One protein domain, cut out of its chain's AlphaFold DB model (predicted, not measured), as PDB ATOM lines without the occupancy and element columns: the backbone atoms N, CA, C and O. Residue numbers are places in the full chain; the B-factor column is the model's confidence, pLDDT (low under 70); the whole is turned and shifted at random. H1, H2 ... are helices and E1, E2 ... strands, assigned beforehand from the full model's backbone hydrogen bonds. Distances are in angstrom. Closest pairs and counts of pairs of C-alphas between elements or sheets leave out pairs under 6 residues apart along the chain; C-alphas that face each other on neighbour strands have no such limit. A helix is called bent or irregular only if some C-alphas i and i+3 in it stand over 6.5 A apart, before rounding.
ATOM      1  N   ALA A   3     188.517 143.223 284.210       93.50
ATOM      2  CA  ALA A   3     188.531 144.153 285.335       93.50
ATOM      3  C   ALA A   3     189.952 144.604 285.647       93.50
ATOM      4  O   ALA A   3     190.932 143.976 285.263       93.50
ATOM      5  N   PHE A   4     190.040 145.716 286.355       96.25
ATOM      6  CA  PHE A   4     191.277 146.375 286.711       96.25
ATOM      7  C   PHE A   4     191.286 146.567 288.219       96.25
ATOM      8  O   PHE A   4     190.461 147.301 288.762       96.25
ATOM      9  N   GLU A   5     192.195 145.889 288.897       97.00
ATOM     10  CA  GLU A   5     192.431 146.073 290.318       97.00
ATOM     11  C   GLU A   5     193.450 147.191 290.501       97.00
ATOM     12  O   GLU A   5     194.588 147.095 290.050       97.00
ATOM     13  N   MET A   6     193.041 148.274 291.148       97.56
ATOM     14  CA  MET A   6     193.959 149.324 291.557       97.56
ATOM     15  C   MET A   6     194.435 149.023 292.967       97.56
ATOM     16  O   MET A   6     193.622 148.838 293.870       97.56
ATOM     17  N   VAL A   7     195.751 148.976 293.143       96.50
ATOM     18  CA  VAL A   7     196.408 148.609 294.396       96.50
ATOM     19  C   VAL A   7     197.292 149.760 294.828       96.50
ATOM     20  O   VAL A   7     198.124 150.221 294.055       96.50
ATOM     21  N   PHE A   8     197.141 150.201 296.067       95.62
ATOM     22  CA  PHE A   8     198.105 151.039 296.764       95.62
ATOM     23  C   PHE A   8     198.674 150.246 297.930       95.62
ATOM     24  O   PHE A   8     197.916 149.698 298.724       95.62
ATOM     25  N   GLN A   9     199.993 150.196 298.044       94.38
ATOM     26  CA  GLN A   9     200.695 149.605 299.171       94.38
ATOM     27  C   GLN A   9     201.734 150.604 299.663       94.38
ATOM     28  O   GLN A   9     202.432 151.215 298.856       94.38
ATOM     29  N   VAL A  10     201.815 150.786 300.978       87.44
ATOM     30  CA  VAL A  10     202.797 151.687 301.604       87.44
ATOM     31  C   VAL A  10     203.709 150.969 302.591       87.44
ATOM     32  O   VAL A  10     204.814 151.411 302.881       87.44
ATOM     33  N   THR A  11     203.265 149.822 303.096       83.44
ATOM     34  CA  THR A  11     204.075 148.917 303.909       83.44
ATOM     35  C   THR A  11     203.665 147.474 303.600       83.44
ATOM     36  O   THR A  11     202.602 147.260 303.015       83.44
ATOM     37  N   PRO A  12     204.437 146.457 304.028       83.31
ATOM     38  CA  PRO A  12     204.064 145.052 303.835       83.31
ATOM     39  C   PRO A  12     202.711 144.650 304.453       83.31
ATOM     40  O   PRO A  12     202.189 143.585 304.138       83.31
ATOM     41  N   TRP A  13     202.166 145.469 305.355       79.94
ATOM     42  CA  TRP A  13     200.963 145.182 306.143       79.94
ATOM     43  C   TRP A  13     199.789 146.092 305.793       79.94
ATOM     44  O   TRP A  13     198.674 145.849 306.249       79.94
ATOM     45  N   GLU A  14     200.034 147.154 305.027       83.12
ATOM     46  CA  GLU A  14     199.032 148.166 304.736       83.12
ATOM     47  C   GLU A  14     198.902 148.359 303.232       83.12
ATOM     48  O   GLU A  14     199.779 148.921 302.563       83.12
ATOM     49  N   SER A  15     197.767 147.885 302.727       89.38
ATOM     50  CA  SER A  15     197.355 148.026 301.343       89.38
ATOM     51  C   SER A  15     195.899 148.480 301.237       89.38
ATOM     52  O   SER A  15     195.072 148.309 302.138       89.38
ATOM     53  N   HIS A  16     195.585 149.105 300.109       91.88
ATOM     54  CA  HIS A  16     194.242 149.476 299.702       91.88
ATOM     55  C   HIS A  16     194.021 148.991 298.275       91.88
ATOM     56  O   HIS A  16     194.847 149.251 297.402       91.88
ATOM     57  N   GLN A  17     192.920 148.282 298.051       94.94
ATOM     58  CA  GLN A  17     192.613 147.640 296.778       94.94
ATOM     59  C   GLN A  17     191.171 147.936 296.388       94.94
ATOM     60  O   GLN A  17     190.270 147.840 297.223       94.94
ATOM     61  N   GLU A  18     190.948 148.278 295.124       95.38
ATOM     62  CA  GLU A  18     189.611 148.462 294.561       95.38
ATOM     63  C   GLU A  18     189.543 147.952 293.122       95.38
ATOM     64  O   GLU A  18     190.495 148.086 292.353       95.38
ATOM     65  N   LEU A  19     188.389 147.399 292.744       94.44
ATOM     66  CA  LEU A  19     188.129 146.891 291.401       94.44
ATOM     67  C   LEU A  19     187.380 147.919 290.553       94.44
ATOM     68  O   LEU A  19     186.386 148.506 290.979       94.44
ATOM     69  N   TYR A  20     187.828 148.070 289.313       93.75
ATOM     70  CA  TYR A  20     187.256 148.950 288.306       93.75
ATOM     71  C   TYR A  20     187.006 148.171 287.016       93.75
ATOM     72  O   TYR A  20     187.785 147.306 286.633       93.75
ATOM     73  N   PHE A  21     185.948 148.519 286.285       92.44
ATOM     74  CA  PHE A  21     185.679 147.934 284.962       92.44
ATOM     75  C   PHE A  21     186.434 148.638 283.824       92.44
ATOM     76  O   PHE A  21     186.435 148.168 282.692       92.44
ATOM     77  N   LEU A  22     187.068 149.779 284.110       92.00
ATOM     78  CA  LEU A  22     187.791 150.593 283.137       92.00
ATOM     79  C   LEU A  22     189.082 151.146 283.752       92.00
ATOM     80  O   LEU A  22     189.043 151.820 284.785       92.00
ATOM     81  N   ASN A  23     190.210 150.947 283.070       94.75
ATOM     82  CA  ASN A  23     191.462 151.644 283.360       94.75
ATOM     83  C   ASN A  23     191.527 152.948 282.548       94.75
ATOM     84  O   ASN A  23     191.803 152.945 281.351       94.75
ATOM     85  N   SER A  24     191.232 154.073 283.196       96.31
ATOM     86  CA  SER A  24     191.213 155.413 282.602       96.31
ATOM     87  C   SER A  24     191.919 156.403 283.531       96.31
ATOM     88  O   SER A  24     192.139 156.112 284.706       96.31
ATOM     89  N   LYS A  25     192.283 157.597 283.042       97.50
ATOM     90  CA  LYS A  25     192.807 158.659 283.927       97.50
ATOM     91  C   LYS A  25     191.809 159.000 285.038       97.50
ATOM     92  O   LYS A  25     192.190 159.080 286.196       97.50
ATOM     93  N   GLN A  26     190.527 159.104 284.688       97.25
ATOM     94  CA  GLN A  26     189.459 159.434 285.629       97.25
ATOM     95  C   GLN A  26     189.285 158.369 286.722       97.25
ATOM     96  O   GLN A  26     189.147 158.718 287.892       97.25
ATOM     97  N   SER A  27     189.310 157.077 286.374       96.88
ATOM     98  CA  SER A  27     189.203 156.005 287.375       96.88
ATOM     99  C   SER A  27     190.425 155.965 288.296       96.88
ATOM    100  O   SER A  27     190.267 155.823 289.506       96.88
ATOM    101  N   ARG A  28     191.627 156.213 287.760       97.94
ATOM    102  CA  ARG A  28     192.864 156.327 288.551       97.94
ATOM    103  C   ARG A  28     192.861 157.546 289.479       97.94
ATOM    104  O   ARG A  28     193.237 157.430 290.642       97.94
ATOM    105  N   GLU A  29     192.382 158.701 289.017       97.69
ATOM    106  CA  GLU A  29     192.181 159.887 289.863       97.69
ATOM    107  C   GLU A  29     191.167 159.636 290.979       97.69
ATOM    108  O   GLU A  29     191.387 160.034 292.124       97.69
ATOM    109  N   MET A  30     190.060 158.965 290.660       96.81
ATOM    110  CA  MET A  30     189.040 158.612 291.640       96.81
ATOM    111  C   MET A  30     189.618 157.704 292.729       96.81
ATOM    112  O   MET A  30     189.463 158.018 293.908       96.81
ATOM    113  N   PHE A  31     190.333 156.644 292.351       96.75
ATOM    114  CA  PHE A  31     191.024 155.759 293.290       96.75
ATOM    115  C   PHE A  31     192.018 156.518 294.178       96.75
ATOM    116  O   PHE A  31     191.964 156.423 295.404       96.75
ATOM    117  N   PHE A  32     192.867 157.357 293.576       96.50
ATOM    118  CA  PHE A  32     193.830 158.177 294.310       96.50
ATOM    119  C   PHE A  32     193.146 159.067 295.362       96.50
ATOM    120  O   PHE A  32     193.535 159.092 296.530       96.50
ATOM    121  N   ASN A  33     192.079 159.769 294.971       95.50
ATOM    122  CA  ASN A  33     191.334 160.644 295.875       95.50
ATOM    123  C   ASN A  33     190.654 159.870 297.016       95.50
ATOM    124  O   ASN A  33     190.528 160.397 298.124       95.50
ATOM    125  N   GLN A  34     190.222 158.628 296.775       95.19
ATOM    126  CA  GLN A  34     189.661 157.768 297.819       95.19
ATOM    127  C   GLN A  34     190.705 157.397 298.876       95.19
ATOM    128  O   GLN A  34     190.400 157.486 300.068       95.19
ATOM    129  N   ILE A  35     191.935 157.077 298.464       93.56
ATOM    130  CA  ILE A  35     193.045 156.803 299.388       93.56
ATOM    131  C   ILE A  35     193.328 158.032 300.256       93.56
ATOM    132  O   ILE A  35     193.315 157.936 301.483       93.56
ATOM    133  N   VAL A  36     193.501 159.208 299.641       93.00
ATOM    134  CA  VAL A  36     193.767 160.460 300.375       93.00
ATOM    135  C   VAL A  36     192.649 160.758 301.378       93.00
ATOM    136  O   VAL A  36     192.902 161.088 302.536       93.00
ATOM    137  N   LYS A  37     191.387 160.580 300.968       92.38
ATOM    138  CA  LYS A  37     190.229 160.786 301.846       92.38
ATOM    139  C   LYS A  37     190.184 159.783 303.002       92.38
ATOM    140  O   LYS A  37     189.787 160.158 304.106       92.38
ATOM    141  N   LYS A  38     190.558 158.523 302.768       89.75
ATOM    142  CA  LYS A  38     190.649 157.485 303.808       89.75
ATOM    143  C   LYS A  38     191.733 157.834 304.828       89.75
ATOM    144  O   LYS A  38     191.443 157.832 306.021       89.75
ATOM    145  N   ASN A  39     192.915 158.248 304.373       88.06
ATOM    146  CA  ASN A  39     193.999 158.694 305.251       88.06
ATOM    147  C   ASN A  39     193.585 159.895 306.108       88.06
ATOM    148  O   ASN A  39     193.808 159.895 307.317       88.06
ATOM    149  N   GLN A  40     192.920 160.890 305.508       87.88
ATOM    150  CA  GLN A  40     192.428 162.052 306.251       87.88
ATOM    151  C   GLN A  40     191.402 161.656 307.321       87.88
ATOM    152  O   GLN A  40     191.496 162.102 308.458       87.88
ATOM    153  N   ARG A  41     190.458 160.765 306.995       89.44
ATOM    154  CA  ARG A  41     189.479 160.259 307.973       89.44
ATOM    155  C   ARG A  41     190.141 159.506 309.122       89.44
ATOM    156  O   ARG A  41     189.711 159.656 310.262       89.44
ATOM    157  N   ASN A  42     191.170 158.711 308.838       85.19
ATOM    158  CA  ASN A  42     191.905 157.995 309.875       85.19
ATOM    159  C   ASN A  42     192.647 158.967 310.803       85.19
ATOM    160  O   ASN A  42     192.609 158.794 312.021       85.19
ATOM    161  N   LEU A  43     193.260 160.017 310.247       82.75
ATOM    162  CA  LEU A  43     193.854 161.110 311.020       82.75
ATOM    163  C   LEU A  43     192.822 161.804 311.914       82.75
ATOM    164  O   LEU A  43     193.050 161.951 313.113       82.75
ATOM    165  N   ASP A  44     191.679 162.196 311.353       86.00
ATOM    166  CA  ASP A  44     190.614 162.870 312.101       86.00
ATOM    167  C   ASP A  44     190.089 161.979 313.240       86.00
ATOM    168  O   ASP A  44     189.883 162.443 314.364       86.00
ATOM    169  N   HIS A  45     189.937 160.676 312.980       83.81
ATOM    170  CA  HIS A  45     189.526 159.696 313.983       83.81
ATOM    171  C   HIS A  45     190.557 159.542 315.110       83.81
ATOM    172  O   HIS A  45     190.181 159.425 316.277       83.81
ATOM    173  N   LEU A  46     191.855 159.580 314.792       79.75
ATOM    174  CA  LEU A  46     192.909 159.552 315.806       79.75
ATOM    175  C   LEU A  46     192.831 160.755 316.744       79.75
ATOM    176  O   LEU A  46     192.921 160.574 317.954       79.75
ATOM    177  N   TYR A  47     192.592 161.957 316.217       72.25
ATOM    178  CA  TYR A  47     192.429 163.151 317.054       72.25
ATOM    179  C   TYR A  47     191.159 163.128 317.912       72.25
ATOM    180  O   TYR A  47     191.135 163.728 318.985       72.25
ATOM    181  N   ALA A  48     190.106 162.450 317.455       79.81
ATOM    182  CA  ALA A  48     188.861 162.312 318.205       79.81
ATOM    183  C   ALA A  48     188.926 161.226 319.296       79.81
ATOM    184  O   ALA A  48     188.137 161.256 320.247       79.81
ATOM    185  N   SER A  49     189.843 160.262 319.177       73.12
ATOM    186  CA  SER A  49     189.958 159.157 320.126       73.12
ATOM    187  C   SER A  49     190.611 159.592 321.439       73.12
ATOM    188  O   SER A  49     191.745 160.061 321.474       73.12
ATOM    189  N   LYS A  50     189.919 159.357 322.560       67.94
ATOM    190  CA  LYS A  50     190.451 159.588 323.917       67.94
ATOM    191  C   LYS A  50     191.367 158.465 324.419       67.94
ATOM    192  O   LYS A  50     191.824 158.533 325.556       67.94
ATOM    193  N   SER A  51     191.585 157.415 323.626       76.31
ATOM    194  CA  SER A  51     192.283 156.199 324.065       76.31
ATOM    195  C   SER A  51     193.771 156.163 323.721       76.31
ATOM    196  O   SER A  51     194.428 155.193 324.083       76.31
ATOM    197  N   ILE A  52     194.293 157.164 323.006       80.69
ATOM    198  CA  ILE A  52     195.704 157.221 322.610       80.69
ATOM    199  C   ILE A  52     196.452 158.249 323.455       80.69
ATOM    200  O   ILE A  52     195.938 159.322 323.773       80.69
ATOM    201  N   THR A  53     197.686 157.928 323.822       85.19
ATOM    202  CA  THR A  53     198.587 158.884 324.464       85.19
ATOM    203  C   THR A  53     199.021 159.962 323.468       85.19
ATOM    204  O   THR A  53     199.000 159.773 322.250       85.19
ATOM    205  N   LEU A  54     199.482 161.111 323.973       84.25
ATOM    206  CA  LEU A  54     200.009 162.191 323.130       84.25
ATOM    207  C   LEU A  54     201.191 161.733 322.256       84.25
ATOM    208  O   LEU A  54     201.344 162.192 321.125       84.25
ATOM    209  N   ILE A  55     202.026 160.831 322.777       86.56
ATOM    210  CA  ILE A  55     203.184 160.291 322.056       86.56
ATOM    211  C   ILE A  55     202.713 159.446 320.868       86.56
ATOM    212  O   ILE A  55     203.176 159.663 319.749       86.56
ATOM    213  N   GLU A  56     201.753 158.543 321.085       84.19
ATOM    214  CA  GLU A  56     201.171 157.712 320.023       84.19
ATOM    215  C   GLU A  56     200.463 158.563 318.965       84.19
ATOM    216  O   GLU A  56     200.658 158.347 317.770       84.19
ATOM    217  N   ALA A  57     199.706 159.582 319.385       83.62
ATOM    218  CA  ALA A  57     199.051 160.513 318.468       83.62
ATOM    219  C   ALA A  57     200.061 161.240 317.566       83.62
ATOM    220  O   ALA A  57     199.870 161.324 316.352       83.62
ATOM    221  N   ASN A  58     201.162 161.734 318.142       86.38
ATOM    222  CA  ASN A  58     202.214 162.418 317.389       86.38
ATOM    223  C   ASN A  58     202.954 161.478 316.433       86.38
ATOM    224  O   ASN A  58     203.246 161.870 315.302       86.38
ATOM    225  N   PHE A  59     203.229 160.245 316.862       88.31
ATOM    226  CA  PHE A  59     203.838 159.233 316.006       88.31
ATOM    227  C   PHE A  59     202.940 158.911 314.807       88.31
ATOM    228  O   PHE A  59     203.370 159.038 313.663       88.31
ATOM    229  N   LEU A  60     201.670 158.578 315.052       85.38
ATOM    230  CA  LEU A  60     200.723 158.247 313.987       85.38
ATOM    231  C   LEU A  60     200.502 159.430 313.042       85.38
ATOM    232  O   LEU A  60     200.447 159.248 311.828       85.38
ATOM    233  N   LYS A  61     200.458 160.659 313.568       84.81
ATOM    234  CA  LYS A  61     200.421 161.872 312.747       84.81
ATOM    235  C   LYS A  61     201.609 161.943 311.787       84.81
ATOM    236  O   LYS A  61     201.404 162.211 310.606       84.81
ATOM    237  N   ALA A  62     202.829 161.731 312.280       88.62
ATOM    238  CA  ALA A  62     204.027 161.755 311.445       88.62
ATOM    239  C   ALA A  62     203.975 160.673 310.354       88.62
ATOM    240  O   ALA A  62     204.298 160.962 309.204       88.62
ATOM    241  N   VAL A  63     203.480 159.476 310.691       88.00
ATOM    242  CA  VAL A  63     203.273 158.380 309.731       88.00
ATOM    243  C   VAL A  63     202.314 158.797 308.614       88.00
ATOM    244  O   VAL A  63     202.683 158.733 307.448       88.00
ATOM    245  N   TYR A  64     201.115 159.293 308.932       86.69
ATOM    246  CA  TYR A  64     200.152 159.701 307.899       86.69
ATOM    247  C   TYR A  64     200.628 160.890 307.050       86.69
ATOM    248  O   TYR A  64     200.299 160.961 305.865       86.69
ATOM    249  N   ILE A  65     201.401 161.817 307.628       87.56
ATOM    250  CA  ILE A  65     202.039 162.900 306.865       87.56
ATOM    251  C   ILE A  65     203.004 162.318 305.826       87.56
ATOM    252  O   ILE A  65     202.950 162.718 304.664       87.56
ATOM    253  N   GLU A  66     203.843 161.358 306.219       89.75
ATOM    254  CA  GLU A  66     204.784 160.707 305.304       89.75
ATOM    255  C   GLU A  66     204.055 159.907 304.215       89.75
ATOM    256  O   GLU A  66     204.379 160.046 303.036       89.75
ATOM    257  N   ILE A  67     203.007 159.152 304.567       89.00
ATOM    258  CA  ILE A  67     202.178 158.415 303.595       89.00
ATOM    259  C   ILE A  67     201.600 159.372 302.541       89.00
ATOM    260  O   ILE A  67     201.665 159.099 301.341       89.00
ATOM    261  N   ASN A  68     201.050 160.514 302.966       89.69
ATOM    262  CA  ASN A  68     200.492 161.498 302.038       89.69
ATOM    263  C   ASN A  68     201.574 162.132 301.149       89.69
ATOM    264  O   ASN A  68     201.342 162.330 299.958       89.69
ATOM    265  N   LEU A  69     202.775 162.377 301.683       91.38
ATOM    266  CA  LEU A  69     203.908 162.867 300.896       91.38
ATOM    267  C   LEU A  69     204.330 161.861 299.812       91.38
ATOM    268  O   LEU A  69     204.663 162.253 298.690       91.38
ATOM    269  N   GLN A  70     204.330 160.567 300.130       91.62
ATOM    270  CA  GLN A  70     204.629 159.502 299.171       91.62
ATOM    271  C   GLN A  70     203.546 159.391 298.092       91.62
ATOM    272  O   GLN A  70     203.865 159.312 296.904       91.62
ATOM    273  N   LEU A  71     202.270 159.473 298.479       92.94
ATOM    274  CA  LEU A  71     201.149 159.523 297.538       92.94
ATOM    275  C   LEU A  71     201.282 160.696 296.563       92.94
ATOM    276  O   LEU A  71     201.171 160.492 295.355       92.94
ATOM    277  N   ASP A  72     201.591 161.898 297.049       94.19
ATOM    278  CA  ASP A  72     201.760 163.074 296.192       94.19
ATOM    279  C   ASP A  72     202.898 162.902 295.173       94.19
ATOM    280  O   ASP A  72     202.739 163.262 294.003       94.19
ATOM    281  N   LYS A  73     204.017 162.281 295.573       95.31
ATOM    282  CA  LYS A  73     205.133 161.955 294.662       95.31
ATOM    283  C   LYS A  73     204.724 160.963 293.570       95.31
ATOM    284  O   LYS A  73     205.215 161.049 292.446       95.31
ATOM    285  N   MET A  74     203.834 160.024 293.887       96.56
ATOM    286  CA  MET A  74     203.377 158.984 292.961       96.56
ATOM    287  C   MET A  74     202.202 159.419 292.079       96.56
ATOM    288  O   MET A  74     202.035 158.884 290.981       96.56
ATOM    289  N   LYS A  75     201.420 160.409 292.523       96.94
ATOM    290  CA  LYS A  75     200.153 160.842 291.922       96.94
ATOM    291  C   LYS A  75     200.218 161.012 290.411       96.94
ATOM    292  O   LYS A  75     199.456 160.377 289.684       96.94
ATOM    293  N   HIS A  76     201.101 161.892 289.939       97.75
ATOM    294  CA  HIS A  76     201.142 162.255 288.524       97.75
ATOM    295  C   HIS A  76     201.469 161.041 287.654       97.75
ATOM    296  O   HIS A  76     200.755 160.756 286.697       97.75
ATOM    297  N   LYS A  77     202.504 160.283 288.035       98.06
ATOM    298  CA  LYS A  77     202.921 159.089 287.300       98.06
ATOM    299  C   LYS A  77     201.802 158.045 287.283       98.06
ATOM    300  O   LYS A  77     201.436 157.588 286.209       98.06
ATOM    301  N   PHE A  78     201.185 157.757 288.429       98.25
ATOM    302  CA  PHE A  78     200.076 156.807 288.511       98.25
ATOM    303  C   PHE A  78     198.879 157.203 287.640       98.25
ATOM    304  O   PHE A  78     198.390 156.380 286.871       98.25
ATOM    305  N   ILE A  79     198.424 158.458 287.708       97.94
ATOM    306  CA  ILE A  79     197.281 158.933 286.910       97.94
ATOM    307  C   ILE A  79     197.568 158.824 285.409       97.94
ATOM    308  O   ILE A  79     196.664 158.516 284.634       97.94
ATOM    309  N   GLU A  80     198.811 159.051 284.984       97.94
ATOM    310  CA  GLU A  80     199.196 158.989 283.576       97.94
ATOM    311  C   GLU A  80     199.399 157.549 283.090       97.94
ATOM    312  O   GLU A  80     198.787 157.139 282.099       97.94
ATOM    313  N   THR A  81     200.178 156.740 283.810       97.31
ATOM    314  CA  THR A  81     200.658 155.427 283.339       97.31
ATOM    315  C   THR A  81     199.948 154.237 283.972       97.31
ATOM    316  O   THR A  81     199.918 153.165 283.383       97.31
ATOM    317  N   GLY A  82     199.329 154.425 285.138       97.38
ATOM    318  CA  GLY A  82     198.701 153.356 285.910       97.38
ATOM    319  C   GLY A  82     199.676 152.684 286.862       97.38
ATOM    320  O   GLY A  82     199.298 151.728 287.517       97.38
ATOM    321  N   GLU A  83     200.905 153.189 286.974       97.62
ATOM    322  CA  GLU A  83     201.924 152.607 287.840       97.62
ATOM    323  C   GLU A  83     202.895 153.672 288.351       97.62
ATOM    324  O   GLU A  83     203.500 154.425 287.583       97.62
ATOM    325  N   ALA A  84     203.116 153.687 289.660       97.75
ATOM    326  CA  ALA A  84     204.202 154.407 290.296       97.75
ATOM    327  C   ALA A  84     204.766 153.569 291.449       97.75
ATOM    328  O   ALA A  84     204.032 153.128 292.325       97.75
ATOM    329  N   ILE A  85     206.080 153.362 291.436       95.69
ATOM    330  CA  ILE A  85     206.810 152.563 292.422       95.69
ATOM    331  C   ILE A  85     207.872 153.468 293.036       95.69
ATOM    332  O   ILE A  85     208.646 154.087 292.299       95.69
ATOM    333  N   MET A  86     207.895 153.558 294.364       92.44
ATOM    334  CA  MET A  86     208.965 154.219 295.113       92.44
ATOM    335  C   MET A  86     210.005 153.206 295.596       92.44
ATOM    336  O   MET A  86     211.199 153.430 295.420       92.44
ATOM    337  N   ASP A  87     209.549 152.084 296.153       90.38
ATOM    338  CA  ASP A  87     210.380 150.963 296.598       90.38
ATOM    339  C   ASP A  87     209.584 149.640 296.532       90.38
ATOM    340  O   ASP A  87     208.478 149.595 295.993       90.38
ATOM    341  N   CYS A  88     210.148 148.543 297.046       86.50
ATOM    342  CA  CYS A  88     209.529 147.212 296.992       86.50
ATOM    343  C   CYS A  88     208.251 147.052 297.838       86.50
ATOM    344  O   CYS A  88     207.536 146.063 297.677       86.50
ATOM    345  N   HIS A  89     207.956 147.993 298.732       88.62
ATOM    346  CA  HIS A  89     206.785 147.982 299.606       88.62
ATOM    347  C   HIS A  89     205.886 149.211 299.434       88.62
ATOM    348  O   HIS A  89     204.739 149.154 299.874       88.62
ATOM    349  N   THR A  90     206.372 150.255 298.760       93.69
ATOM    350  CA  THR A  90     205.667 151.511 298.502       93.69
ATOM    351  C   THR A  90     205.397 151.679 297.010       93.69
ATOM    352  O   THR A  90     206.280 152.073 296.237       93.69
ATOM    353  N   TYR A  91     204.166 151.398 296.592       96.31
ATOM    354  CA  TYR A  91     203.743 151.517 295.200       96.31
ATOM    355  C   TYR A  91     202.242 151.762 295.062       96.31
ATOM    356  O   TYR A  91     201.441 151.474 295.950       96.31
ATOM    357  N   ILE A  92     201.851 152.259 293.894       97.38
ATOM    358  CA  ILE A  92     200.470 152.323 293.438       97.38
ATOM    359  C   ILE A  92     200.409 151.838 291.987       97.38
ATOM    360  O   ILE A  92     201.166 152.310 291.139       97.38
ATOM    361  N   THR A  93     199.568 150.852 291.693       97.75
ATOM    362  CA  THR A  93     199.563 150.181 290.388       97.75
ATOM    363  C   THR A  93     198.176 149.698 289.976       97.75
ATOM    364  O   THR A  93     197.276 149.588 290.809       97.75
ATOM    365  N   VAL A  94     198.005 149.424 288.685       97.88
ATOM    366  CA  VAL A  94     196.826 148.788 288.102       97.88
ATOM    367  C   VAL A  94     197.200 147.380 287.650       97.88
ATOM    368  O   VAL A  94     198.124 147.202 286.861       97.88
ATOM    369  N   ILE A  95     196.445 146.389 288.111       96.44
ATOM    370  CA  ILE A  95     196.551 144.986 287.715       96.44
ATOM    371  C   ILE A  95     195.345 144.658 286.836       96.44
ATOM    372  O   ILE A  95     194.202 144.900 287.219       96.44
ATOM    373  N   GLU A  96     195.590 144.138 285.638       95.50
ATOM    374  CA  GLU A  96     194.538 143.710 284.715       95.50
ATOM    375  C   GLU A  96     194.173 142.244 284.965       95.50
ATOM    376  O   GLU A  96     195.045 141.381 285.046       95.50
ATOM    377  N   HIS A  97     192.873 141.977 285.065       93.62
ATOM    378  CA  HIS A  97     192.293 140.656 285.270       93.62
ATOM    379  C   HIS A  97     191.390 140.299 284.091       93.62
ATOM    380  O   HIS A  97     190.407 140.997 283.811       93.62
ATOM    381  N   ASP A  98     191.699 139.189 283.428       90.19
ATOM    382  CA  ASP A  98     190.855 138.601 282.392       90.19
ATOM    383  C   ASP A  98     189.912 137.568 283.019       90.19
ATOM    384  O   ASP A  98     190.329 136.491 283.441       90.19
ATOM    385  N   PHE A  99     188.615 137.871 283.046       79.44
ATOM    386  CA  PHE A  99     187.595 136.870 283.339       79.44
ATOM    387  C   PHE A  99     187.223 136.166 282.038       79.44
ATOM    388  O   PHE A  99     186.537 136.746 281.183       79.44
TER     389      PHE A  99
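AT A GLANCE: This is residues 3 to 99 of the 106 residues of an uncharacterized protein of Acinetobacter apis (UniProt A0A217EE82). What does this domain look like? It is a long helical hairpin, H1 and H2 side by side, laid slantwise over one face of a four-stranded sheet whose other face is bare. The half of the hairpin toward its turn runs on past the sheet and makes the length, and residues 50 to 55 at its tip stick out. What is it made of? The printed part has 97 residues, with E1, E2, H1, H2, E3 and E4 in that order, in the class mixed, helices and strands; the antiparallel sheet has the order E2, E1, E4, E3. It is only just compact, close to loose, with a radius of gyration of the C-alphas of 14.7 A and spans of 47 by 23 by 21 A, only just a rod.

IN THESE COORDINATES: Where are the strands? E1 is residues 3 to 11, 24.7 A long, from C-alpha 3 at (188.531, 144.153, 285.335); E2 is 14 to 20, E3 is 83 to 85, and E4 is 91 to 98, 22.3 A long, ending with C-alpha 98 at (190.855, 138.601, 282.392). Where are the helices? H1 is residues 25 to 48, 34.7 A long, and H2 is 54 to 81, 40.4 A long, from C-alpha 54 at (200.009, 162.191, 323.130).

HOW THE PARTS SIT: How is the sheet joined? The inner strands E1 and E4 are antiparallel at 154 degrees, with N 5 and O 95 2.8 A apart, within hydrogen-bond range. The hairpin E1 and E2 has N 6 and O 18 at 2.8 A, and the hairpin E3 and E4 has N 84 and O 92 at 2.8 A. How are the helices placed? In two layers, helices on one face of a sheet, H1 is on it at a height of 11.1 A, over E2 and E1, and H2 is on the same face at 9.4 A, over E3 and only just over E1, with 3 C-alphas falling on it. H1 and H2 touch, closest at the C-alphas of Lys 25 and Ile 79, 5.4 A, at a shallow tilt of 5 degrees, opposite ways. How even are their backbones? Every O i to N i+4 pair of H1 is within hydrogen-bond range, and 22 of 24 in H2, which is irregular, with C-alphas 73 and 76 7.3 A apart and a kink of 44 degrees near residue 74.

THE WHOLE: How large is it? The two C-alphas farthest apart, those of Leu 54 and Phe 99, are 48.8 A apart. Is anything cut, long or uncertain? The printed part has no cut, and its five links between named elements are tight. The mean pLDDT of the printed part is 90.8, and residue 50 alone is under 70.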